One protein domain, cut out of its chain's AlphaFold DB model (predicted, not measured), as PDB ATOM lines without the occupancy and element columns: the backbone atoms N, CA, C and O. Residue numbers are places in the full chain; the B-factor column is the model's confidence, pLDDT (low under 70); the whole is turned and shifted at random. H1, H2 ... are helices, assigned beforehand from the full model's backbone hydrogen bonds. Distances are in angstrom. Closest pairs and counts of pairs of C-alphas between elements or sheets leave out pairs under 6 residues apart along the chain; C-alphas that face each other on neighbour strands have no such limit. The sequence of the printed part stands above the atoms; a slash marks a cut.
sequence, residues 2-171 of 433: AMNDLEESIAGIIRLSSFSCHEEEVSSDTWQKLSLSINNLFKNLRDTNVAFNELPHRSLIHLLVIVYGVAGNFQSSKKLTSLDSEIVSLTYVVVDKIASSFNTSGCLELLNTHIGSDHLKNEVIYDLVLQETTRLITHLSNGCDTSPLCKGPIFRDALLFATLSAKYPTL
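This is residues 2 to 171 of the 433 residues of an uncharacterized protein of Rodentolepis nana (UniProt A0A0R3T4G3). Helix H3 runs through the middle of a compact, all-helix body: H6 and H8, side by side and running opposite ways, cross it on one side, and H1, H2 and H4 cover its other side, with H2 between H1 and H4. The short H5 and H7 lie at the rim, and a long loop, residues 112 to 124, reaches 16 to 27 A from the mean of the C-alphas. The printed part has 170 residues with eight named helices, H1 to H8 in order, and no named strand. The radius of gyration of the C-alphas is 15.4 A, and the spans are 46 by 35 by 28 A.

Find C-alpha 3 at (236.744, 5.727, 33.107); there H1, residues 3 to 16, begins and runs 20.1 A. H2, residues 28 to 47, is the longest at 28.2 A. Next come H3, residues 57 to 75, 26.7 A, and H4, residues 86 to 101, 23.3 A. H5, residues 107 to 111, measures 6.3 A. Look at C-alpha 125, (221.233, 2.956, 46.550), for the start of H6, residues 125 to 138, 19.8 A. H7, residues 148 to 151, spans 5.1 A. H8, residues 153 to 165, spans 17.9 A and ends at C-alpha 165, (209.788, 5.031, 42.233).

Begin at H3, a hub touching four helices, as H6 does. With residues 65 to 73 alone it touches H8, about perpendicular at 89 degrees; their closest C-alphas, Gly 69 and Ala 158, are 3.6 A apart. H6 touches H8 at a shallow tilt of 28 degrees, opposite ways, closest at C-alphas Thr 133 and Phe 155, 5.5 A. H3 and H4 form a helical hairpin, closest at C-alphas Val 67 and Thr 91, 5.8 A. H1 and H2 form another, at 25 degrees, closest at C-alphas Leu 16 and Leu 34, 6.1 A. H2 touches H4, closest at C-alphas Asn 39 and Ile 87, 5.7 A. H5 and H8 only just touch, with 3 pairs of C-alphas within 8 A, closest at Leu 108 and Ser 165, 5.9 A. H7 touches H6, closest at C-alphas Pro 148 and Ile 137, 5.8 A. Every O i to N i+4 pair is within hydrogen-bond range in H1, H2, H4, H5, H6 and H8; in H3 it is 14 of 15, and H7 is too short for such a pair.

The C-alphas farthest apart, Ser 28 and His 119, are 47.3 A apart. The printed part has no cut; the links H1 to H2 and H5 to H6 are long. Mean pLDDT of the printed part is 89.4, and residues 116 to 122 and 143 to 144 are under 70.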
ATOM      1  N   ALA A   2     237.026   5.996  28.266       72.50
ATOM      2  CA  ALA A   2     237.875   5.716  29.422       72.50
ATOM      3  C   ALA A   2     237.136   6.117  30.711       72.50
ATOM      4  O   ALA A   2     236.292   7.012  30.683       72.50
ATOM      5  N   MET A   3     237.431   5.458  31.835       75.19
ATOM      6  CA  MET A   3     236.744   5.727  33.107       75.19
ATOM      7  C   MET A   3     236.900   7.193  33.538       75.19
ATOM      8  O   MET A   3     235.920   7.821  33.920       75.19
ATOM      9  N   ASN A   4     238.090   7.771  33.352       79.06
ATOM     10  CA  ASN A   4     238.351   9.180  33.657       79.06
ATOM     11  C   ASN A   4     237.479  10.137  32.819       79.06
ATOM     12  O   ASN A   4     236.954  11.106  33.362       79.06
ATOM     13  N   ASP A   5     237.255   9.836  31.534       86.56
ATOM     14  CA  ASP A   5     236.417  10.664  30.651       86.56
ATOM     15  C   ASP A   5     234.938  10.634  31.083       86.56
ATOM     16  O   ASP A   5     234.221  11.633  30.972       86.56
ATOM     17  N   LEU A   6     234.469   9.482  31.584       89.94
ATOM     18  CA  LEU A   6     233.118   9.323  32.129       89.94
ATOM     19  C   LEU A   6     232.935  10.177  33.386       89.94
ATOM     20  O   LEU A   6     231.950  10.909  33.491       89.94
ATOM     21  N   GLU A   7     233.876  10.099  34.324       90.75
ATOM     22  CA  GLU A   7     233.811  10.855  35.576       90.75
ATOM     23  C   GLU A   7     233.868  12.365  35.343       90.75
ATOM     24  O   GLU A   7     233.087  13.109  35.939       90.75
ATOM     25  N   GLU A   8     234.729  12.822  34.431       93.25
ATOM     26  CA  GLU A   8     234.810  14.233  34.058       93.25
ATOM     27  C   GLU A   8     233.505  14.718  33.408       93.25
ATOM     28  O   GLU A   8     232.992  15.784  33.761       93.25
ATOM     29  N   SER A   9     232.912  13.903  32.527       95.06
ATOM     30  CA  SER A   9     231.623  14.208  31.893       95.06
ATOM     31  C   SER A   9     230.495  14.325  32.924       95.06
ATOM     32  O   SER A   9     229.719  15.285  32.896       95.06
ATOM     33  N   ILE A  10     230.420  13.383  33.870       96.50
ATOM     34  CA  ILE A  10     229.439  13.395  34.964       96.50
ATOM     35  C   ILE A  10     229.626  14.649  35.829       96.50
ATOM     36  O   ILE A  10     228.672  15.398  36.050       96.50
ATOM     37  N   ALA A  11     230.854  14.926  36.276       95.31
ATOM     38  CA  ALA A  11     231.156  16.090  37.104       95.31
ATOM     39  C   ALA A  11     230.829  17.412  36.386       95.31
ATOM     40  O   ALA A  11     230.301  18.346  37.001       95.31
ATOM     41  N   GLY A  12     231.093  17.486  35.078       96.94
ATOM     42  CA  GLY A  12     230.724  18.614  34.227       96.94
ATOM     43  C   GLY A  12     229.215  18.871  34.216       96.94
ATOM     44  O   GLY A  12     228.786  20.005  34.428       96.94
ATOM     45  N   ILE A  13     228.399  17.825  34.054       97.62
ATOM     46  CA  ILE A  13     226.932  17.941  34.052       97.62
ATOM     47  C   ILE A  13     226.395  18.349  35.428       97.62
ATOM     48  O   ILE A  13     225.513  19.208  35.498       97.62
ATOM     49  N   ILE A  14     226.937  17.807  36.525       97.31
ATOM     50  CA  ILE A  14     226.553  18.222  37.886       97.31
ATOM     51  C   ILE A  14     226.809  19.724  38.082       97.31
ATOM     52  O   ILE A  14     225.947  20.447  38.590       97.31
ATOM     53  N   ARG A  15     227.956  20.234  37.617       95.69
ATOM     54  CA  ARG A  15     228.260  21.673  37.664       95.69
ATOM     55  C   ARG A  15     227.308  22.498  36.799       95.69
ATOM     56  O   ARG A  15     226.828  23.525  37.263       95.69
ATOM     57  N   LEU A  16     227.014  22.055  35.576       96.00
ATOM     58  CA  LEU A  16     226.080  22.745  34.677       96.00
ATOM     59  C   LEU A  16     224.635  22.747  35.198       96.00
ATOM     60  O   LEU A  16     223.881  23.656  34.874       96.00
ATOM     61  N   SER A  17     224.264  21.759  36.014       96.06
ATOM     62  CA  SER A  17     222.937  21.640  36.636       96.06
ATOM     63  C   SER A  17     222.762  22.509  37.891       96.06
ATOM     64  O   SER A  17     221.679  22.543  38.469       96.06
ATOM     65  N   SER A  18     223.831  23.182  38.332       95.19
ATOM     66  CA  SER A  18     223.868  24.027  39.528       95.19
ATOM     67  C   SER A  18     223.746  25.500  39.133       95.19
ATOM     68  O   SER A  18     224.750  26.165  38.875       95.19
ATOM     69  N   PHE A  19     222.522  26.022  39.053       93.25
ATOM     70  CA  PHE A  19     222.290  27.397  38.610       93.25
ATOM     71  C   PHE A  19     222.524  28.426  39.723       93.25
ATOM     72  O   PHE A  19     222.320  28.165  40.908       93.25
ATOM     73  N   SER A  20     222.929  29.638  39.339       91.06
ATOM     74  CA  SER A  20     223.079  30.768  40.266       91.06
ATOM     75  C   SER A  20     221.761  31.501  40.548       91.06
ATOM     76  O   SER A  20     221.650  32.192  41.562       91.06
ATOM     77  N   CYS A  21     220.775  31.356  39.661       91.25
ATOM     78  CA  CYS A  21     219.483  32.043  39.677       91.25
ATOM     79  C   CYS A  21     218.315  31.052  39.534       91.25
ATOM     80  O   CYS A  21     218.521  29.840  39.439       91.25
ATOM     81  N   HIS A  22     217.085  31.571  39.556       93.12
ATOM     82  CA  HIS A  22     215.878  30.772  39.367       93.12
ATOM     83  C   HIS A  22     215.865  30.120  37.975       93.12
ATOM     84  O   HIS A  22     216.204  30.764  36.986       93.12
ATOM     85  N   GLU A  23     215.421  28.866  37.850       92.94
ATOM     86  CA  GLU A  23     215.451  28.137  36.569       92.94
ATOM     87  C   GLU A  23     214.635  28.792  35.429       92.94
ATOM     88  O   GLU A  23     214.852  28.487  34.254       92.94
ATOM     89  N   GLU A  24     213.686  29.681  35.747       92.31
ATOM     90  CA  GLU A  24     212.969  30.518  34.760       92.31
ATOM     91  C   GLU A  24     213.802  31.668  34.186       92.31
ATOM     92  O   GLU A  24     213.491  32.157  33.106       92.31
ATOM     93  N   GLU A  25     214.876  32.064  34.861       92.94
ATOM     94  CA  GLU A  25     215.770  33.154  34.451       92.94
ATOM     95  C   GLU A  25     217.015  32.636  33.716       92.94
ATOM     96  O   GLU A  25     217.793  33.409  33.156       92.94
ATOM     97  N   VAL A  26     217.227  31.319  33.725       92.81
ATOM     98  CA  VAL A  26     218.360  30.676  33.060       92.81
ATOM     99  C   VAL A  26     218.221  30.817  31.545       92.81
ATOM    100  O   VAL A  26     217.186  30.482  30.965       92.81
ATOM    101  N   SER A  27     219.291  31.278  30.893       93.38
ATOM    102  CA  SER A  27     219.306  31.504  29.448       93.38
ATOM    103  C   SER A  27     219.105  30.216  28.646       93.38
ATOM    104  O   SER A  27     219.572  29.138  29.032       93.38
ATOM    105  N   SER A  28     218.476  30.343  27.474       91.94
ATOM    106  CA  SER A  28     218.286  29.231  26.534       91.94
ATOM    107  C   SER A  28     219.604  28.540  26.176       91.94
ATOM    108  O   SER A  28     219.649  27.316  26.128       91.94
ATOM    109  N   ASP A  29     220.693  29.297  26.012       94.06
ATOM    110  CA  ASP A  29     222.022  28.750  25.708       94.06
ATOM    111  C   ASP A  29     222.542  27.823  26.813       94.06
ATOM    112  O   ASP A  29     223.183  26.810  26.536       94.06
ATOM    113  N   THR A  30     222.276  28.159  28.078       94.38
ATOM    114  CA  THR A  30     222.697  27.338  29.222       94.38
ATOM    115  C   THR A  30     221.925  26.025  29.238       94.38
ATOM    116  O   THR A  30     222.521  24.956  29.376       94.38
ATOM    117  N   TRP A  31     220.613  26.091  29.005       94.56
ATOM    118  CA  TRP A  31     219.773  24.905  28.880       94.56
ATOM    119  C   TRP A  31     220.160  24.024  27.689       94.56
ATOM    120  O   TRP A  31     220.242  22.806  27.835       94.56
ATOM    121  N   GLN A  32     220.464  24.617  26.533       94.81
ATOM    122  CA  GLN A  32     220.937  23.887  25.356       94.81
ATOM    123  C   GLN A  32     222.277  23.195  25.620       94.81
ATOM    124  O   GLN A  32     222.429  22.019  25.297       94.81
ATOM    125  N   LYS A  33     223.235  23.876  26.263       95.94
ATOM    126  CA  LYS A  33     224.522  23.275  26.655       95.94
ATOM    127  C   LYS A  33     224.339  22.095  27.608       95.94
ATOM    128  O   LYS A  33     224.987  21.063  27.423       95.94
ATOM    129  N   LEU A  34     223.460  22.230  28.601       96.12
ATOM    130  CA  LEU A  34     223.131  21.148  29.529       96.12
ATOM    131  C   LEU A  34     222.497  19.959  28.788       96.12
ATOM    132  O   LEU A  34     222.962  18.831  28.936       96.12
ATOM    133  N   SER A  35     221.502  20.224  27.936       95.38
ATOM    134  CA  SER A  35     220.821  19.219  27.110       95.38
ATOM    135  C   SER A  35     221.798  18.458  26.211       95.38
ATOM    136  O   SER A  35     221.813  17.229  26.217       95.38
ATOM    137  N   LEU A  36     222.673  19.167  25.490       95.44
ATOM    138  CA  LEU A  36     223.693  18.565  24.626       95.44
ATOM    139  C   LEU A  36     224.683  17.701  25.416       95.44
ATOM    140  O   LEU A  36     225.023  16.605  24.979       95.44
ATOM    141  N   SER A  37     225.123  18.170  26.587       96.44
ATOM    142  CA  SER A  37     226.059  17.424  27.440       96.44
ATOM    143  C   SER A  37     225.442  16.113  27.936       96.44
ATOM    144  O   SER A  37     226.085  15.066  27.874       96.44
ATOM    145  N   ILE A  38     224.176  16.155  28.362       96.81
ATOM    146  CA  ILE A  38     223.412  14.975  28.785       96.81
ATOM    147  C   ILE A  38     223.186  14.017  27.610       96.81
ATOM    148  O   ILE A  38     223.449  12.823  27.748       96.81
ATOM    149  N   ASN A  39     222.747  14.520  26.451       95.25
ATOM    150  CA  ASN A  39     222.504  13.688  25.270       95.25
ATOM    151  C   ASN A  39     223.785  12.954  24.843       95.25
ATOM    152  O   ASN A  39     223.773  11.734  24.686       95.25
ATOM    153  N   ASN A  40     224.909  13.673  24.746       95.00
ATOM    154  CA  ASN A  40     226.202  13.088  24.392       95.00
ATOM    155  C   ASN A  40     226.636  12.009  25.393       95.00
ATOM    156  O   ASN A  40     227.048  10.925  24.978       95.00
ATOM    157  N   LEU A  41     226.500  12.270  26.699       96.06
ATOM    158  CA  LEU A  41     226.786  11.267  27.725       96.06
ATOM    159  C   LEU A  41     225.908  10.023  27.535       96.06
ATOM    160  O   LEU A  41     226.424   8.906  27.518       96.06
ATOM    161  N   PHE A  42     224.597  10.190  27.358       95.94
ATOM    162  CA  PHE A  42     223.678   9.058  27.249       95.94
ATOM    163  C   PHE A  42     223.859   8.263  25.952       95.94
ATOM    164  O   PHE A  42     223.812   7.036  26.002       95.94
ATOM    165  N   LYS A  43     224.141   8.911  24.813       94.62
ATOM    166  CA  LYS A  43     224.509   8.213  23.565       94.62
ATOM    167  C   LYS A  43     225.783   7.394  23.749       94.62
ATOM    168  O   LYS A  43     225.799   6.210  23.425       94.62
ATOM    169  N   ASN A  44     226.805   7.967  24.381       93.44
ATOM    170  CA  ASN A  44     228.042   7.244  24.670       93.44
ATOM    171  C   ASN A  44     227.810   6.037  25.594       93.44
ATOM    172  O   ASN A  44     228.362   4.966  25.344       93.44
ATOM    173  N   LEU A  45     226.982   6.177  26.635       93.94
ATOM    174  CA  LEU A  45     226.620   5.077  27.540       93.94
ATOM    175  C   LEU A  45     225.749   4.010  26.859       93.94
ATOM    176  O   LEU A  45     225.889   2.818  27.143       93.94
ATOM    177  N   ARG A  46     224.874   4.402  25.928       91.00
ATOM    178  CA  ARG A  46     224.111   3.470  25.088       91.00
ATOM    179  C   ARG A  46     225.030   2.653  24.183       91.00
ATOM    180  O   ARG A  46     224.814   1.453  24.040       91.00
ATOM    181  N   ASP A  47     226.069   3.265  23.633       88.12
ATOM    182  CA  ASP A  47     226.912   2.623  22.620       88.12
ATOM    183  C   ASP A  47     228.149   1.923  23.227       88.12
ATOM    184  O   ASP A  47     228.779   1.091  22.579       88.12
ATOM    185  N   THR A  48     228.471   2.190  24.499       86.69
ATOM    186  CA  THR A  48     229.600   1.575  25.224       86.69
ATOM    187  C   THR A  48     229.123   0.522  26.233       86.69
ATOM    188  O   THR A  48     228.092   0.690  26.887       86.69
ATOM    189  N   ASN A  49     229.897  -0.553  26.412       83.69
ATOM    190  CA  ASN A  49     229.734  -1.479  27.538       83.69
ATOM    191  C   ASN A  49     230.536  -0.967  28.738       83.69
ATOM    192  O   ASN A  49     231.763  -1.044  28.748       83.69
ATOM    193  N   VAL A  50     229.833  -0.413  29.724       87.62
ATOM    194  CA  VAL A  50     230.401   0.072  30.987       87.62
ATOM    195  C   VAL A  50     229.985  -0.893  32.096       87.62
ATOM    196  O   VAL A  50     228.805  -1.221  32.204       87.62
ATOM    197  N   ALA A  51     230.935  -1.341  32.916       87.88
ATOM    198  CA  ALA A  51     230.647  -2.109  34.124       87.88
ATOM    199  C   ALA A  51     230.211  -1.145  35.241       87.88
ATOM    200  O   ALA A  51     231.032  -0.653  36.013       87.88
ATOM    201  N   PHE A  52     228.920  -0.798  35.291       89.88
ATOM    202  CA  PHE A  52     228.414   0.224  36.222       89.88
ATOM    203  C   PHE A  52     228.558  -0.163  37.701       89.88
ATOM    204  O   PHE A  52     228.671   0.712  38.554       89.88
ATOM    205  N   ASN A  53     228.583  -1.463  37.994       86.19
ATOM    206  CA  ASN A  53     228.812  -2.027  39.323       86.19
ATOM    207  C   ASN A  53     230.266  -1.880  39.811       86.19
ATOM    208  O   ASN A  53     230.513  -2.001  41.006       86.19
ATOM    209  N   GLU A  54     231.211  -1.612  38.907       87.56
ATOM    210  CA  GLU A  54     232.629  -1.392  39.225       87.56
ATOM    211  C   GLU A  54     232.991   0.098  39.312       87.56
ATOM    212  O   GLU A  54     234.127   0.449  39.640       87.56
ATOM    213  N   LEU A  55     232.044   0.999  39.026       88.12
ATOM    214  CA  LEU A  55     232.283   2.436  39.119       88.12
ATOM    215  C   LEU A  55     232.491   2.869  40.577       88.12
ATOM    216  O   LEU A  55     231.818   2.360  41.480       88.12
ATOM    217  N   PRO A  56     233.336   3.887  40.826       88.56
ATOM    218  CA  PRO A  56     233.395   4.520  42.136       88.56
ATOM    219  C   PRO A  56     232.000   4.969  42.579       88.56
ATOM    220  O   PRO A  56     231.269   5.586  41.798       88.56
ATOM    221  N   HIS A  57     231.636   4.690  43.838       87.50
ATOM    222  CA  HIS A  57     230.264   4.886  44.331       87.50
ATOM    223  C   HIS A  57     229.743   6.290  44.019       87.50
ATOM    224  O   HIS A  57     228.633   6.454  43.528       87.50
ATOM    225  N   ARG A  58     230.568   7.320  44.229       89.62
ATOM    226  CA  ARG A  58     230.177   8.709  43.971       89.62
ATOM    227  C   ARG A  58     229.819   8.961  42.504       89.62
ATOM    228  O   ARG A  58     228.816   9.615  42.238       89.62
ATOM    229  N   SER A  59     230.609   8.427  41.576       93.06
ATOM    230  CA  SER A  59     230.405   8.566  40.131       93.06
ATOM    231  C   SER A  59     229.118   7.860  39.694       93.06
ATOM    232  O   SER A  59     228.325   8.431  38.945       93.06
ATOM    233  N   LEU A  60     228.853   6.663  40.231       93.38
ATOM    234  CA  LEU A  60     227.594   5.949  40.010       93.38
ATOM    235  C   LEU A  60     226.387   6.732  40.543       93.38
ATOM    236  O   LEU A  60     225.409   6.915  39.824       93.38
ATOM    237  N   ILE A  61     226.451   7.224  41.783       95.31
ATOM    238  CA  ILE A  61     225.345   7.976  42.387       95.31
ATOM    239  C   ILE A  61     225.100   9.286  41.631       95.31
ATOM    240  O   ILE A  61     223.950   9.619  41.362       95.31
ATOM    241  N   HIS A  62     226.144  10.007  41.207       96.75
ATOM    242  CA  HIS A  62     225.991  11.193  40.354       96.75
ATOM    243  C   HIS A  62     225.356  10.869  39.008       96.75
ATOM    244  O   HIS A  62     224.489  11.617  38.555       96.75
ATOM    245  N   LEU A  63     225.739   9.753  38.386       96.69
ATOM    246  CA  LEU A  63     225.095   9.295  37.162       96.69
ATOM    247  C   LEU A  63     223.605   9.012  37.394       96.69
ATOM    248  O   LEU A  63     222.778   9.481  36.615       96.69
ATOM    249  N   LEU A  64     223.251   8.324  38.483       96.44
ATOM    250  CA  LEU A  64     221.855   8.080  38.858       96.44
ATOM    251  C   LEU A  64     221.092   9.385  39.107       96.44
ATOM    252  O   LEU A  64     219.979   9.533  38.613       96.44
ATOM    253  N   VAL A  65     221.696  10.362  39.792       97.56
ATOM    254  CA  VAL A  65     221.104  11.697  39.977       97.56
ATOM    255  C   VAL A  65     220.815  12.360  38.629       97.56
ATOM    256  O   VAL A  65     219.729  12.896  38.440       97.56
ATOM    257  N   ILE A  66     221.739  12.310  37.669       97.38
ATOM    258  CA  ILE A  66     221.523  12.901  36.338       97.38
ATOM    259  C   ILE A  66     220.387  12.177  35.609       97.38
ATOM    260  O   ILE A  66     219.451  12.814  35.132       97.38
ATOM    261  N   VAL A  67     220.444  10.848  35.545       95.56
ATOM    262  CA  VAL A  67     219.471  10.005  34.836       95.56
ATOM    263  C   VAL A  67     218.064  10.175  35.419       95.56
ATOM    264  O   VAL A  67     217.117  10.483  34.690       95.56
ATOM    265  N   TYR A  68     217.917  10.073  36.739       95.94
ATOM    266  CA  TYR A  68     216.640  10.303  37.413       95.94
ATOM    267  C   TYR A  68     216.191  11.758  37.323       95.94
ATOM    268  O   TYR A  68     214.996  12.012  37.201       95.94
ATOM    269  N   GLY A  69     217.120  12.713  37.319       96.06
ATOM    270  CA  GLY A  69     216.817  14.129  37.146       96.06
ATOM    271  C   GLY A  69     216.205  14.436  35.789       96.06
ATOM    272  O   GLY A  69     215.231  15.178  35.708       96.06
ATOM    273  N   VAL A  70     216.697  13.804  34.725       95.44
ATOM    274  CA  VAL A  70     216.105  13.914  33.387       95.44
ATOM    275  C   VAL A  70     214.704  13.294  33.344       95.44
ATOM    276  O   VAL A  70     213.772  13.918  32.828       95.44
ATOM    277  N   ALA A  71     214.534  12.091  33.903       93.44
ATOM    278  CA  ALA A  71     213.230  11.425  33.962       93.44
ATOM    279  C   ALA A  71     212.209  12.234  34.782       93.44
ATOM    280  O   ALA A  71     211.060  12.403  34.370       93.44
ATOM    281  N   GLY A  72     212.638  12.788  35.916       93.44
ATOM    282  CA  GLY A  72     211.837  13.676  36.747       93.44
ATOM    283  C   GLY A  72     211.524  15.005  36.059       93.44
ATOM    284  O   GLY A  72     210.402  15.490  36.170       93.44
ATOM    285  N   ASN A  73     212.457  15.571  35.284       94.25
ATOM    286  CA  ASN A  73     212.235  16.837  34.590       94.25
ATOM    287  C   ASN A  73     211.127  16.725  33.542       94.25
ATOM    288  O   ASN A  73     210.277  17.609  33.448       94.25
ATOM    289  N   PHE A  74     211.071  15.601  32.819       91.94
ATOM    290  CA  PHE A  74     209.954  15.280  31.923       91.94
ATOM    291  C   PHE A  74     208.596  15.293  32.645       91.94
ATOM    292  O   PHE A  74     207.551  15.607  32.069       91.94
ATOM    293  N   GLN A  75     208.604  14.932  33.924       88.00
ATOM    294  CA  GLN A  75     207.420  14.845  34.759       88.00
ATOM    295  C   GLN A  75     207.055  16.186  35.422       88.00
ATOM    296  O   GLN A  75     205.869  16.414  35.672       88.00
ATOM    297  N   SER A  76     208.022  17.066  35.691       89.62
ATOM    298  CA  SER A  76     207.832  18.348  36.384       89.62
ATOM    299  C   SER A  76     207.819  19.549  35.420       89.62
ATOM    300  O   SER A  76     206.765  19.888  34.878       89.62
ATOM    301  N   SER A  77     208.956  20.223  35.206       86.81
ATOM    302  CA  SER A  77     209.040  21.482  34.453       86.81
ATOM    303  C   SER A  77     209.117  21.293  32.938       86.81
ATOM    304  O   SER A  77     208.805  22.223  32.198       86.81
ATOM    305  N   LYS A  78     209.499  20.102  32.464       89.94
ATOM    306  CA  LYS A  78     209.678  19.728  31.048       89.94
ATOM    307  C   LYS A  78     210.702  20.555  30.272       89.94
ATOM    308  O   LYS A  78     210.858  20.318  29.075       89.94
ATOM    309  N   LYS A  79     211.430  21.467  30.924       89.56
ATOM    310  CA  LYS A  79     212.353  22.411  30.276       89.56
ATOM    311  C   LYS A  79     213.450  21.741  29.465       89.56
ATOM    312  O   LYS A  79     213.758  22.189  28.365       89.56
ATOM    313  N   LEU A  80     214.029  20.662  29.987       88.00
ATOM    314  CA  LEU A  80     215.058  19.922  29.268       88.00
ATOM    315  C   LEU A  80     214.436  19.176  28.078       88.00
ATOM    316  O   LEU A  80     214.921  19.238  26.954       88.00
ATOM    317  N   THR A  81     213.300  18.524  28.311       79.50
ATOM    318  CA  THR A  81     212.641  17.665  27.317       79.50
ATOM    319  C   THR A  81     211.944  18.423  26.193       79.50
ATOM    320  O   THR A  81     211.744  17.867  25.119       79.50
ATOM    321  N   SER A  82     211.596  19.694  26.409       84.69
ATOM    322  CA  SER A  82     211.112  20.572  25.340       84.69
ATOM    323  C   SER A  82     212.204  20.938  24.338       84.69
ATOM    324  O   SER A  82     211.883  21.334  23.222       84.69
ATOM    325  N   LEU A  83     213.477  20.830  24.729       85.12
ATOM    326  CA  LEU A  83     214.614  21.086  23.846       85.12
ATOM    327  C   LEU A  83     215.013  19.834  23.071       85.12
ATOM    328  O   LEU A  83     215.406  19.935  21.913       85.12
ATOM    329  N   ASP A  84     214.898  18.667  23.704       84.75
ATOM    330  CA  ASP A  84     215.283  17.402  23.100       84.75
ATOM    331  C   ASP A  84     214.439  16.240  23.639       84.75
ATOM    332  O   ASP A  84     214.618  15.754  24.759       84.75
ATOM    333  N   SER A  85     213.501  15.784  22.810       82.75
ATOM    334  CA  SER A  85     212.631  14.654  23.146       82.75
ATOM    335  C   SER A  85     213.351  13.298  23.123       82.75
ATOM    336  O   SER A  85     212.896  12.366  23.789       82.75
ATOM    337  N   GLU A  86     214.488  13.175  22.419       88.94
ATOM    338  CA  GLU A  86     215.262  11.926  22.330       88.94
ATOM    339  C   GLU A  86     215.890  11.583  23.686       88.94
ATOM    340  O   GLU A  86     215.939  10.410  24.068       88.94
ATOM    341  N   ILE A  87     216.297  12.606  24.451       91.38
ATOM    342  CA  ILE A  87     216.944  12.450  25.759       91.38
ATOM    343  C   ILE A  87     216.127  11.556  26.696       91.38
ATOM    344  O   ILE A  87     216.706  10.713  27.370       91.38
ATOM    345  N   VAL A  88     214.795  11.669  26.706       88.75
ATOM    346  CA  VAL A  88     213.938  10.847  27.580       88.75
ATOM    347  C   VAL A  88     214.043   9.364  27.232       88.75
ATOM    348  O   VAL A  88     214.155   8.530  28.127       88.75
ATOM    349  N   SER A  89     214.036   9.025  25.941       91.38
ATOM    350  CA  SER A  89     214.177   7.634  25.498       91.38
ATOM    351  C   SER A  89     215.550   7.064  25.862       91.38
ATOM    352  O   SER A  89     215.646   5.939  26.349       91.38
ATOM    353  N   LEU A  90     216.603   7.873  25.717       93.75
ATOM    354  CA  LEU A  90     217.962   7.503  26.093       93.75
ATOM    355  C   LEU A  90     218.100   7.294  27.605       93.75
ATOM    356  O   LEU A  90     218.780   6.360  28.017       93.75
ATOM    357  N   THR A  91     217.424   8.106  28.424       93.06
ATOM    358  CA  THR A  91     217.393   7.944  29.883       93.06
ATOM    359  C   THR A  91     216.971   6.536  30.279       93.06
ATOM    360  O   THR A  91     217.679   5.894  31.048       93.06
ATOM    361  N   TYR A  92     215.859   6.027  29.736       91.38
ATOM    362  CA  TYR A  92     215.372   4.687  30.080       91.38
ATOM    363  C   TYR A  92     216.343   3.588  29.636       91.38
ATOM    364  O   TYR A  92     216.632   2.689  30.417       91.38
ATOM    365  N   VAL A  93     216.950   3.720  28.452       93.56
ATOM    366  CA  VAL A  93     217.986   2.779  27.991       93.56
ATOM    367  C   VAL A  93     219.198   2.764  28.931       93.56
ATOM    368  O   VAL A  93     219.750   1.701  29.219       93.56
ATOM    369  N   VAL A  94     219.624   3.929  29.426       93.75
ATOM    370  CA  VAL A  94     220.734   4.024  30.385       93.75
ATOM    371  C   VAL A  94     220.347   3.422  31.739       93.75
ATOM    372  O   VAL A  94     221.147   2.676  32.297       93.75
ATOM    373  N   VAL A  95     219.133   3.677  32.250       92.25
ATOM    374  CA  VAL A  95     218.634   3.040  33.488       92.25
ATOM    375  C   VAL A  95     218.667   1.520  33.366       92.25
ATOM    376  O   VAL A  95     219.187   0.861  34.264       92.25
ATOM    377  N   ASP A  96     218.162   0.970  32.262       91.69
ATOM    378  CA  ASP A  96     218.093  -0.478  32.047       91.69
ATOM    379  C   ASP A  96     219.486  -1.108  31.995       91.69
ATOM    380  O   ASP A  96     219.716  -2.181  32.557       91.69
ATOM    381  N   LYS A  97     220.452  -0.418  31.380       92.50
ATOM    382  CA  LYS A  97     221.853  -0.848  31.392       92.50
ATOM    383  C   LYS A  97     222.458  -0.842  32.791       92.50
ATOM    384  O   LYS A  97     223.130  -1.805  33.150       92.50
ATOM    385  N   ILE A  98     222.225   0.216  33.573       92.94
ATOM    386  CA  ILE A  98     222.716   0.285  34.954       92.94
ATOM    387  C   ILE A  98     222.088  -0.849  35.770       92.94
ATOM    388  O   ILE A  98     222.821  -1.614  36.386       92.94
ATOM    389  N   ALA A  99     220.764  -1.013  35.718       91.81
ATOM    390  CA  ALA A  99     220.046  -2.083  36.412       91.81
ATOM    391  C   ALA A  99     220.590  -3.475  36.048       91.81
ATOM    392  O   ALA A  99     220.909  -4.276  36.928       91.81
ATOM    393  N   SER A 100     220.830  -3.717  34.756       91.31
ATOM    394  CA  SER A 100     221.411  -4.970  34.264       91.31
ATOM    395  C   SER A 100     222.795  -5.257  34.859       91.31
ATOM    396  O   SER A 100     223.082  -6.403  35.192       91.31
ATOM    397  N   SER A 101     223.648  -4.243  35.061       91.25
ATOM    398  CA  SER A 101     224.953  -4.426  35.724       91.25
ATOM    399  C   SER A 101     224.849  -4.828  37.198       91.25
ATOM    400  O   SER A 101     225.793  -5.403  37.733       91.25
ATOM    401  N   PHE A 102     223.717  -4.555  37.846       89.75
ATOM    402  CA  PHE A 102     223.415  -4.990  39.212       89.75
ATOM    403  C   PHE A 102     222.546  -6.257  39.256       89.75
ATOM    404  O   PHE A 102     222.130  -6.671  40.335       89.75
ATOM    405  N   ASN A 103     222.292  -6.899  38.107       88.50
ATOM    406  CA  ASN A 103     221.378  -8.037  37.959       88.50
ATOM    407  C   ASN A 103     219.952  -7.748  38.463       88.50
ATOM    408  O   ASN A 103     219.297  -8.637  39.007       88.50
ATOM    409  N   THR A 104     219.470  -6.518  38.285       88.94
ATOM    410  CA  THR A 104     218.110  -6.116  38.663       88.94
ATOM    411  C   THR A 104     217.231  -5.889  37.439       88.94
ATOM    412  O   THR A 104     217.707  -5.531  36.361       88.94
ATOM    413  N   SER A 105     215.922  -6.101  37.588       80.88
ATOM    414  CA  SER A 105     214.960  -6.052  36.483       80.88
ATOM    415  C   SER A 105     214.514  -4.633  36.100       80.88
ATOM    416  O   SER A 105     213.617  -4.481  35.271       80.88
ATOM    417  N   GLY A 106     215.062  -3.590  36.735       79.69
ATOM    418  CA  GLY A 106     214.735  -2.196  36.441       79.69
ATOM    419  C   GLY A 106     214.954  -1.233  37.610       79.69
ATOM    420  O   GLY A 106     215.521  -1.581  38.645       79.69
ATOM    421  N   CYS A 107     214.463   0.001  37.446       79.25
ATOM    422  CA  CYS A 107     214.682   1.123  38.371       79.25
ATOM    423  C   CYS A 107     214.300   0.821  39.834       79.25
ATOM    424  O   CYS A 107     215.040   1.172  40.749       79.25
ATOM    425  N   LEU A 108     213.159   0.160  40.061       78.50
ATOM    426  CA  LEU A 108     212.646  -0.098  41.411       78.50
ATOM    427  C   LEU A 108     213.553  -1.051  42.199       78.50
ATOM    428  O   LEU A 108     213.876  -0.783  43.352       78.50
ATOM    429  N   GLU A 109     213.982  -2.148  41.581       84.19
ATOM    430  CA  GLU A 109     214.888  -3.108  42.217       84.19
ATOM    431  C   GLU A 109     216.295  -2.526  42.389       84.19
ATOM    432  O   GLU A 109     216.941  -2.754  43.413       84.19
ATOM    433  N   LEU A 110     216.741  -1.706  41.431       90.19
ATOM    434  CA  LEU A 110     218.006  -0.989  41.536       90.19
ATOM    435  C   LEU A 110     218.035  -0.091  42.782       90.19
ATOM    436  O   LEU A 110     218.976  -0.172  43.561       90.19
ATOM    437  N   LEU A 111     216.988   0.697  43.040       90.31
ATOM    438  CA  LEU A 111     216.922   1.560  44.229       90.31
ATOM    439  C   LEU A 111     217.015   0.789  45.556       90.31
ATOM    440  O   LEU A 111     217.480   1.357  46.541       90.31
ATOM    441  N   ASN A 112     216.627  -0.488  45.574       87.88
ATOM    442  CA  ASN A 112     216.657  -1.362  46.754       87.88
ATOM    443  C   ASN A 112     217.977  -2.139  46.895       87.88
ATOM    444  O   ASN A 112     218.174  -2.880  47.861       87.88
ATOM    445  N   THR A 113     218.866  -2.018  45.912       89.12
ATOM    446  CA  THR A 113     220.138  -2.734  45.893       89.12
ATOM    447  C   THR A 113     221.081  -2.135  46.932       89.12
ATOM    448  O   THR A 113     221.110  -0.921  47.130       89.12
ATOM    449  N   HIS A 114     221.846  -2.989  47.609       86.38
ATOM    450  CA  HIS A 114     222.872  -2.549  48.550       86.38
ATOM    451  C   HIS A 114     224.210  -2.426  47.825       86.38
ATOM    452  O   HIS A 114     224.574  -3.306  47.043       86.38
ATOM    453  N   ILE A 115     224.945  -1.355  48.107       82.69
ATOM    454  CA  ILE A 115     226.311  -1.159  47.626       82.69
ATOM    455  C   ILE A 115     227.241  -1.055  48.841       82.69
ATOM    456  O   ILE A 115     226.999  -0.284  49.769       82.69
ATOM    457  N   GLY A 116     228.308  -1.852  48.831       68.31
ATOM    458  CA  GLY A 116     229.313  -1.931  49.889       68.31
ATOM    459  C   GLY A 116     230.221  -3.145  49.688       68.31
ATOM    460  O   GLY A 116     229.818  -4.123  49.062       68.31
ATOM    461  N   SER A 117     231.459  -3.080  50.181       54.47
ATOM    462  CA  SER A 117     232.301  -4.272  50.344       54.47
ATOM    463  C   SER A 117     232.016  -4.913  51.704       54.47
ATOM    464  O   SER A 117     231.607  -4.204  52.622       54.47
ATOM    465  N   ASP A 118     232.286  -6.217  51.858       51.31
ATOM    466  CA  ASP A 118     231.997  -7.066  53.040       51.31
ATOM    467  C   ASP A 118     232.459  -6.524  54.421       51.31
ATOM    468  O   ASP A 118     232.238  -7.155  55.458       51.31
ATOM    469  N   HIS A 119     233.120  -5.362  54.477       42.81
ATOM    470  CA  HIS A 119     233.690  -4.746  55.678       42.81
ATOM    471  C   HIS A 119     233.259  -3.284  55.933       42.81
ATOM    472  O   HIS A 119     233.654  -2.708  56.947       42.81
ATOM    473  N   LEU A 120     232.444  -2.674  55.064       51.75
ATOM    474  CA  LEU A 120     231.869  -1.331  55.240       51.75
ATOM    475  C   LEU A 120     230.338  -1.419  55.222       51.75
ATOM    476  O   LEU A 120     229.779  -2.362  54.676       51.75
ATOM    477  N   LYS A 121     229.652  -0.465  55.871       55.72
ATOM    478  CA  LYS A 121     228.181  -0.437  55.952       55.72
ATOM    479  C   LYS A 121     227.568  -0.657  54.563       55.72
ATOM    480  O   LYS A 121     227.820   0.133  53.661       55.72
ATOM    481  N   ASN A 122     226.761  -1.706  54.425       66.00
ATOM    482  CA  ASN A 122     225.929  -1.913  53.246       66.00
ATOM    483  C   ASN A 122     224.876  -0.803  53.210       66.00
ATOM    484  O   ASN A 122     223.972  -0.791  54.045       66.00
ATOM    485  N   GLU A 123     225.017   0.137  52.278       82.75
ATOM    486  CA  GLU A 123     224.083   1.248  52.100       82.75
ATOM    487  C   GLU A 123     223.184   0.982  50.894       82.75
ATOM    488  O   GLU A 123     223.621   0.456  49.869       82.75
ATOM    489  N   VAL A 124     221.904   1.317  51.025       90.12
ATOM    490  CA  VAL A 124     220.922   1.153  49.951       90.12
ATOM    491  C   VAL A 124     221.109   2.278  48.932       90.12
ATOM    492  O   VAL A 124     221.272   3.439  49.313       90.12
ATOM    493  N   ILE A 125     221.062   1.964  47.630       92.12
ATOM    494  CA  ILE A 125     221.233   2.956  46.550       92.12
ATOM    495  C   ILE A 125     220.298   4.153  46.733       92.12
ATOM    496  O   ILE A 125     220.721   5.295  46.547       92.12
ATOM    497  N   TYR A 126     219.043   3.915  47.120       94.19
ATOM    498  CA  TYR A 126     218.093   4.988  47.392       94.19
ATOM    499  C   TYR A 126     218.602   5.990  48.438       94.19
ATOM    500  O   TYR A 126     218.541   7.196  48.198       94.19
ATOM    501  N   ASP A 127     219.146   5.515  49.561       92.88
ATOM    502  CA  ASP A 127     219.641   6.388  50.630       92.88
ATOM    503  C   ASP A 127     220.837   7.218  50.164       92.88
ATOM    504  O   ASP A 127     220.929   8.405  50.475       92.88
ATOM    505  N   LEU A 128     221.712   6.629  49.349       93.44
ATOM    506  CA  LEU A 128     222.832   7.338  48.733       93.44
ATOM    507  C   LEU A 128     222.354   8.436  47.771       93.44
ATOM    508  O   LEU A 128     222.862   9.558  47.810       93.44
ATOM    509  N   VAL A 129     221.352   8.147  46.935       95.62
ATOM    510  CA  VAL A 129     220.729   9.146  46.049       95.62
ATOM    511  C   VAL A 129     220.058  10.250  46.870       95.62
ATOM    512  O   VAL A 129     220.237  11.430  46.563       95.62
ATOM    513  N   LEU A 130     219.325   9.905  47.930       95.88
ATOM    514  CA  LEU A 130     218.667  10.856  48.830       95.88
ATOM    515  C   LEU A 130     219.681  11.792  49.500       95.88
ATOM    516  O   LEU A 130     219.508  13.013  49.481       95.88
ATOM    517  N   GLN A 131     220.753  11.238  50.065       94.50
ATOM    518  CA  GLN A 131     221.812  12.013  50.705       94.50
ATOM    519  C   GLN A 131     222.513  12.926  49.699       94.50
ATOM    520  O   GLN A 131     222.676  14.120  49.958       94.50
ATOM    521  N   GLU A 132     222.887  12.399  48.532       95.81
ATOM    522  CA  GLU A 132     223.652  13.159  47.547       95.81
ATOM    523  C   GLU A 132     222.819  14.264  46.889       95.81
ATOM    524  O   GLU A 132     223.299  15.388  46.746       95.81
ATOM    525  N   THR A 133     221.552  14.005  46.552       96.69
ATOM    526  CA  THR A 133     220.641  15.043  46.035       96.69
ATOM    527  C   THR A 133     220.397  16.135  47.071       96.69
ATOM    528  O   THR A 133     220.488  17.319  46.743       96.69
ATOM    529  N   THR A 134     220.181  15.765  48.336       95.00
ATOM    530  CA  THR A 134     220.022  16.726  49.437       95.00
ATOM    531  C   THR A 134     221.287  17.566  49.618       95.00
ATOM    532  O   THR A 134     221.214  18.790  49.737       95.00
ATOM    533  N   ARG A 135     222.471  16.943  49.570       95.25
ATOM    534  CA  ARG A 135     223.763  17.637  49.632       95.25
ATOM    535  C   ARG A 135     223.919  18.631  48.478       95.25
ATOM    536  O   ARG A 135     224.279  19.782  48.703       95.25
ATOM    537  N   LEU A 136     223.626  18.214  47.249       95.88
ATOM    538  CA  LEU A 136     223.723  19.081  46.073       95.88
ATOM    539  C   LEU A 136     222.762  20.273  46.161       95.88
ATOM    540  O   LEU A 136     223.186  21.396  45.921       95.88
ATOM    541  N   ILE A 137     221.511  20.056  46.573       94.81
ATOM    542  CA  ILE A 137     220.508  21.120  46.741       94.81
ATOM    543  C   ILE A 137     220.918  22.105  47.840       94.81
ATOM    544  O   ILE A 137     220.873  23.316  47.636       94.81
ATOM    545  N   THR A 138     221.334  21.606  49.005       91.81
ATOM    546  CA  THR A 138     221.713  22.457  50.145       91.81
ATOM    547  C   THR A 138     222.911  23.353  49.824       91.81
ATOM    548  O   THR A 138     222.920  24.510  50.236       91.81
ATOM    549  N   HIS A 139     223.868  22.885  49.013       91.69
ATOM    550  CA  HIS A 139     224.986  23.705  48.533       91.69
ATOM    551  C   HIS A 139     224.579  24.864  47.607       91.69
ATOM    552  O   HIS A 139     225.367  25.793  47.432       91.69
ATOM    553  N   LEU A 140     223.375  24.844  47.028       91.19
ATOM    554  CA  LEU A 140     222.851  25.956  46.221       91.19
ATOM    555  C   LEU A 140     222.220  27.059  47.081       91.19
ATOM    556  O   LEU A 140     221.876  28.128  46.566       91.19
ATOM    557  N   SER A 141     222.068  26.821  48.387       83.88
ATOM    558  CA  SER A 141     221.642  27.844  49.333       83.88
ATOM    559  C   SER A 141     222.760  28.866  49.522       83.88
ATOM    560  O   SER A 141     223.828  28.560  50.046       83.88
ATOM    561  N   ASN A 142     222.518  30.096  49.078       76.25
ATOM    562  CA  ASN A 142     223.473  31.200  49.168       76.25
ATOM    563  C   ASN A 142     222.900  32.416  49.920       76.25
ATOM    564  O   ASN A 142     223.349  33.536  49.700       76.25
ATOM    565  N   GLY A 143     221.898  32.204  50.783       67.19
ATOM    566  CA  GLY A 143     221.271  33.262  51.590       67.19
ATOM    567  C   GLY A 143     220.391  34.244  50.807       67.19
ATOM    568  O   GLY A 143     220.008  35.273  51.347       67.19
ATOM    569  N   CYS A 144     220.090  33.948  49.541       69.19
ATOM    570  CA  CYS A 144     219.164  34.711  48.708       69.19
ATOM    571  C   CYS A 144     217.738  34.141  48.831       69.19
ATOM    572  O   CYS A 144     217.588  32.941  49.055       69.19
ATOM    573  N   ASP A 145     216.711  34.971  48.617       72.75
ATOM    574  CA  ASP A 145     215.292  34.596  48.779       72.75
ATOM    575  C   ASP A 145     214.827  33.477  47.826       72.75
ATOM    576  O   ASP A 145     213.789  32.852  48.030       72.75
ATOM    577  N   THR A 146     215.586  33.195  46.764       79.88
ATOM    578  CA  THR A 146     215.251  32.132  45.815       79.88
ATOM    579  C   THR A 146     215.502  30.744  46.409       79.88
ATOM    580  O   THR A 146     216.648  30.390  46.702       79.88
ATOM    581  N   SER A 147     214.450  29.919  46.468       87.44
ATOM    582  CA  SER A 147     214.531  28.521  46.910       87.44
ATOM    583  C   SER A 147     215.648  27.743  46.187       87.44
ATOM    584  O   SER A 147     215.709  27.767  44.950       87.44
ATOM    585  N   PRO A 148     216.501  26.990  46.912       91.81
ATOM    586  CA  PRO A 148     217.527  26.134  46.312       91.81
ATOM    587  C   PRO A 148     216.962  25.101  45.323       91.81
ATOM    588  O   PRO A 148     217.633  24.735  44.357       91.81
ATOM    589  N   LEU A 149     215.702  24.682  45.504       93.31
ATOM    590  CA  LEU A 149     215.008  23.756  44.601       93.31
ATOM    591  C   LEU A 149     214.807  24.327  43.195       93.31
ATOM    592  O   LEU A 149     214.751  23.573  42.225       93.31
ATOM    593  N   CYS A 150     214.725  25.652  43.075       92.75
ATOM    594  CA  CYS A 150     214.603  26.336  41.792       92.75
ATOM    595  C   CYS A 150     215.955  26.573  41.115       92.75
ATOM    596  O   CYS A 150     215.984  26.904  39.934       92.75
ATOM    597  N   LYS A 151     217.064  26.420  41.845       93.69
ATOM    598  CA  LYS A 151     218.432  26.557  41.323       93.69
ATOM    599  C   LYS A 151     219.019  25.227  40.860       93.69
ATOM    600  O   LYS A 151     219.918  25.208  40.027       93.69
ATOM    601  N   GLY A 152     218.516  24.117  41.392       94.69
ATOM    602  CA  GLY A 152     218.944  22.765  41.033       94.69
ATOM    603  C   GLY A 152     217.786  21.898  40.553       94.69
ATOM    604  O   GLY A 152     217.505  20.891  41.208       94.69
ATOM    605  N   PRO A 153     217.100  22.240  39.444       95.12
ATOM    606  CA  PRO A 153     215.919  21.500  39.007       95.12
ATOM    607  C   PRO A 153     216.224  20.032  38.707       95.12
ATOM    608  O   PRO A 153     215.447  19.180  39.109       95.12
ATOM    609  N   ILE A 154     217.385  19.709  38.122       96.19
ATOM    610  CA  ILE A 154     217.800  18.313  37.892       96.19
ATOM    611  C   ILE A 154     217.917  17.542  39.213       96.19
ATOM    612  O   ILE A 154     217.471  16.404  39.289       96.19
ATOM    613  N   PHE A 155     218.452  18.150  40.278       97.62
ATOM    614  CA  PHE A 155     218.598  17.485  41.581       97.62
ATOM    615  C   PHE A 155     217.252  17.312  42.288       97.62
ATOM    616  O   PHE A 155     216.964  16.236  42.812       97.62
ATOM    617  N   ARG A 156     216.407  18.353  42.260       96.44
ATOM    618  CA  ARG A 156     215.019  18.304  42.741       96.44
ATOM    619  C   ARG A 156     214.247  17.189  42.037       96.44
ATOM    620  O   ARG A 156     213.597  16.376  42.686       96.44
ATOM    621  N   ASP A 157     214.320  17.166  40.714       96.69
ATOM    622  CA  ASP A 157     213.580  16.237  39.868       96.69
ATOM    623  C   ASP A 157     214.104  14.799  40.023       96.69
ATOM    624  O   ASP A 157     213.311  13.858  40.001       96.69
ATOM    625  N   ALA A 158     215.405  14.625  40.275       97.00
ATOM    626  CA  ALA A 158     216.004  13.330  40.578       97.00
ATOM    627  C   ALA A 158     215.473  12.762  41.891       97.00
ATOM    628  O   ALA A 158     215.034  11.613  41.933       97.00
ATOM    629  N   LEU A 159     215.466  13.583  42.946       97.06
ATOM    630  CA  LEU A 159     214.934  13.196  44.248       97.06
ATOM    631  C   LEU A 159     213.442  12.854  44.159       97.06
ATOM    632  O   LEU A 159     212.995  11.857  44.732       97.06
ATOM    633  N   LEU A 160     212.679  13.650  43.405       95.94
ATOM    634  CA  LEU A 160     211.267  13.400  43.150       95.94
ATOM    635  C   LEU A 160     211.053  12.050  42.446       95.94
ATOM    636  O   LEU A 160     210.288  11.221  42.934       95.94
ATOM    637  N   PHE A 161     211.736  11.823  41.321       95.25
ATOM    638  CA  PHE A 161     211.587  10.605  40.529       95.25
ATOM    639  C   PHE A 161     212.017   9.361  41.310       95.25
ATOM    640  O   PHE A 161     211.280   8.374  41.342       95.25
ATOM    641  N   ALA A 162     213.171   9.416  41.980       95.12
ATOM    642  CA  ALA A 162     213.672   8.313  42.793       95.12
ATOM    643  C   ALA A 162     212.694   7.971  43.926       95.12
ATOM    644  O   ALA A 162     212.356   6.807  44.120       95.12
ATOM    645  N   THR A 163     212.168   8.979  44.628       95.19
ATOM    646  CA  THR A 163     211.247   8.750  45.753       95.19
ATOM    647  C   THR A 163     209.898   8.207  45.298       95.19
ATOM    648  O   THR A 163     209.397   7.270  45.907       95.19
ATOM    649  N   LEU A 164     209.328   8.729  44.208       94.12
ATOM    650  CA  LEU A 164     208.080   8.200  43.642       94.12
ATOM    651  C   LEU A 164     208.241   6.786  43.052       94.12
ATOM    652  O   LEU A 164     207.251   6.074  42.895       94.12
ATOM    653  N   SER A 165     209.472   6.377  42.732       91.94
ATOM    654  CA  SER A 165     209.788   5.031  42.233       91.94
ATOM    655  C   SER A 165     210.081   4.027  43.352       91.94
ATOM    656  O   SER A 165     209.881   2.827  43.163       91.94
ATOM    657  N   ALA A 166     210.542   4.496  44.513       90.44
ATOM    658  CA  ALA A 166     210.807   3.663  45.679       90.44
ATOM    659  C   ALA A 166     209.505   3.279  46.408       90.44
ATOM    660  O   ALA A 166     208.533   4.035  46.429       90.44
ATOM    661  N   LYS A 167     209.487   2.093  47.024       87.50
ATOM    662  CA  LYS A 167     208.364   1.570  47.822       87.50
ATOM    663  C   LYS A 167     208.869   0.979  49.136       87.50
ATOM    664  O   LYS A 167     210.063   0.729  49.278       87.50
ATOM    665  N   TYR A 168     207.973   0.721  50.081       80.00
ATOM    666  CA  TYR A 168     208.271  -0.056  51.283       80.00
ATOM    667  C   TYR A 168     208.881  -1.431  50.912       80.00
ATOM    668  O   TYR A 168     208.373  -2.076  49.987       80.00
ATOM    669  N   PRO A 169     209.942  -1.908  51.601       81.12
ATOM    670  CA  PRO A 169     210.537  -1.349  52.823       81.12
ATOM    671  C   PRO A 169     211.605  -0.262  52.614       81.12
ATOM    672  O   PRO A 169     212.075   0.303  53.595       81.12
ATOM    673  N   THR A 170     211.985   0.056  51.376       83.44
ATOM    674  CA  THR A 170     213.035   1.048  51.062       83.44
ATOM    675  C   THR A 170     212.680   2.443  51.548       83.44
ATOM    676  O   THR A 170     213.539   3.166  52.041       83.44
ATOM    677  N   LEU A 171     211.399   2.798  51.444       82.81
ATOM    678  CA  LEU A 171     210.815   3.943  52.128       82.81
ATOM    679  C   LEU A 171     210.185   3.458  53.427       82.81
ATOM    680  O   LEU A 171     209.140   2.808  53.410       82.81
TER     681      LEU A 171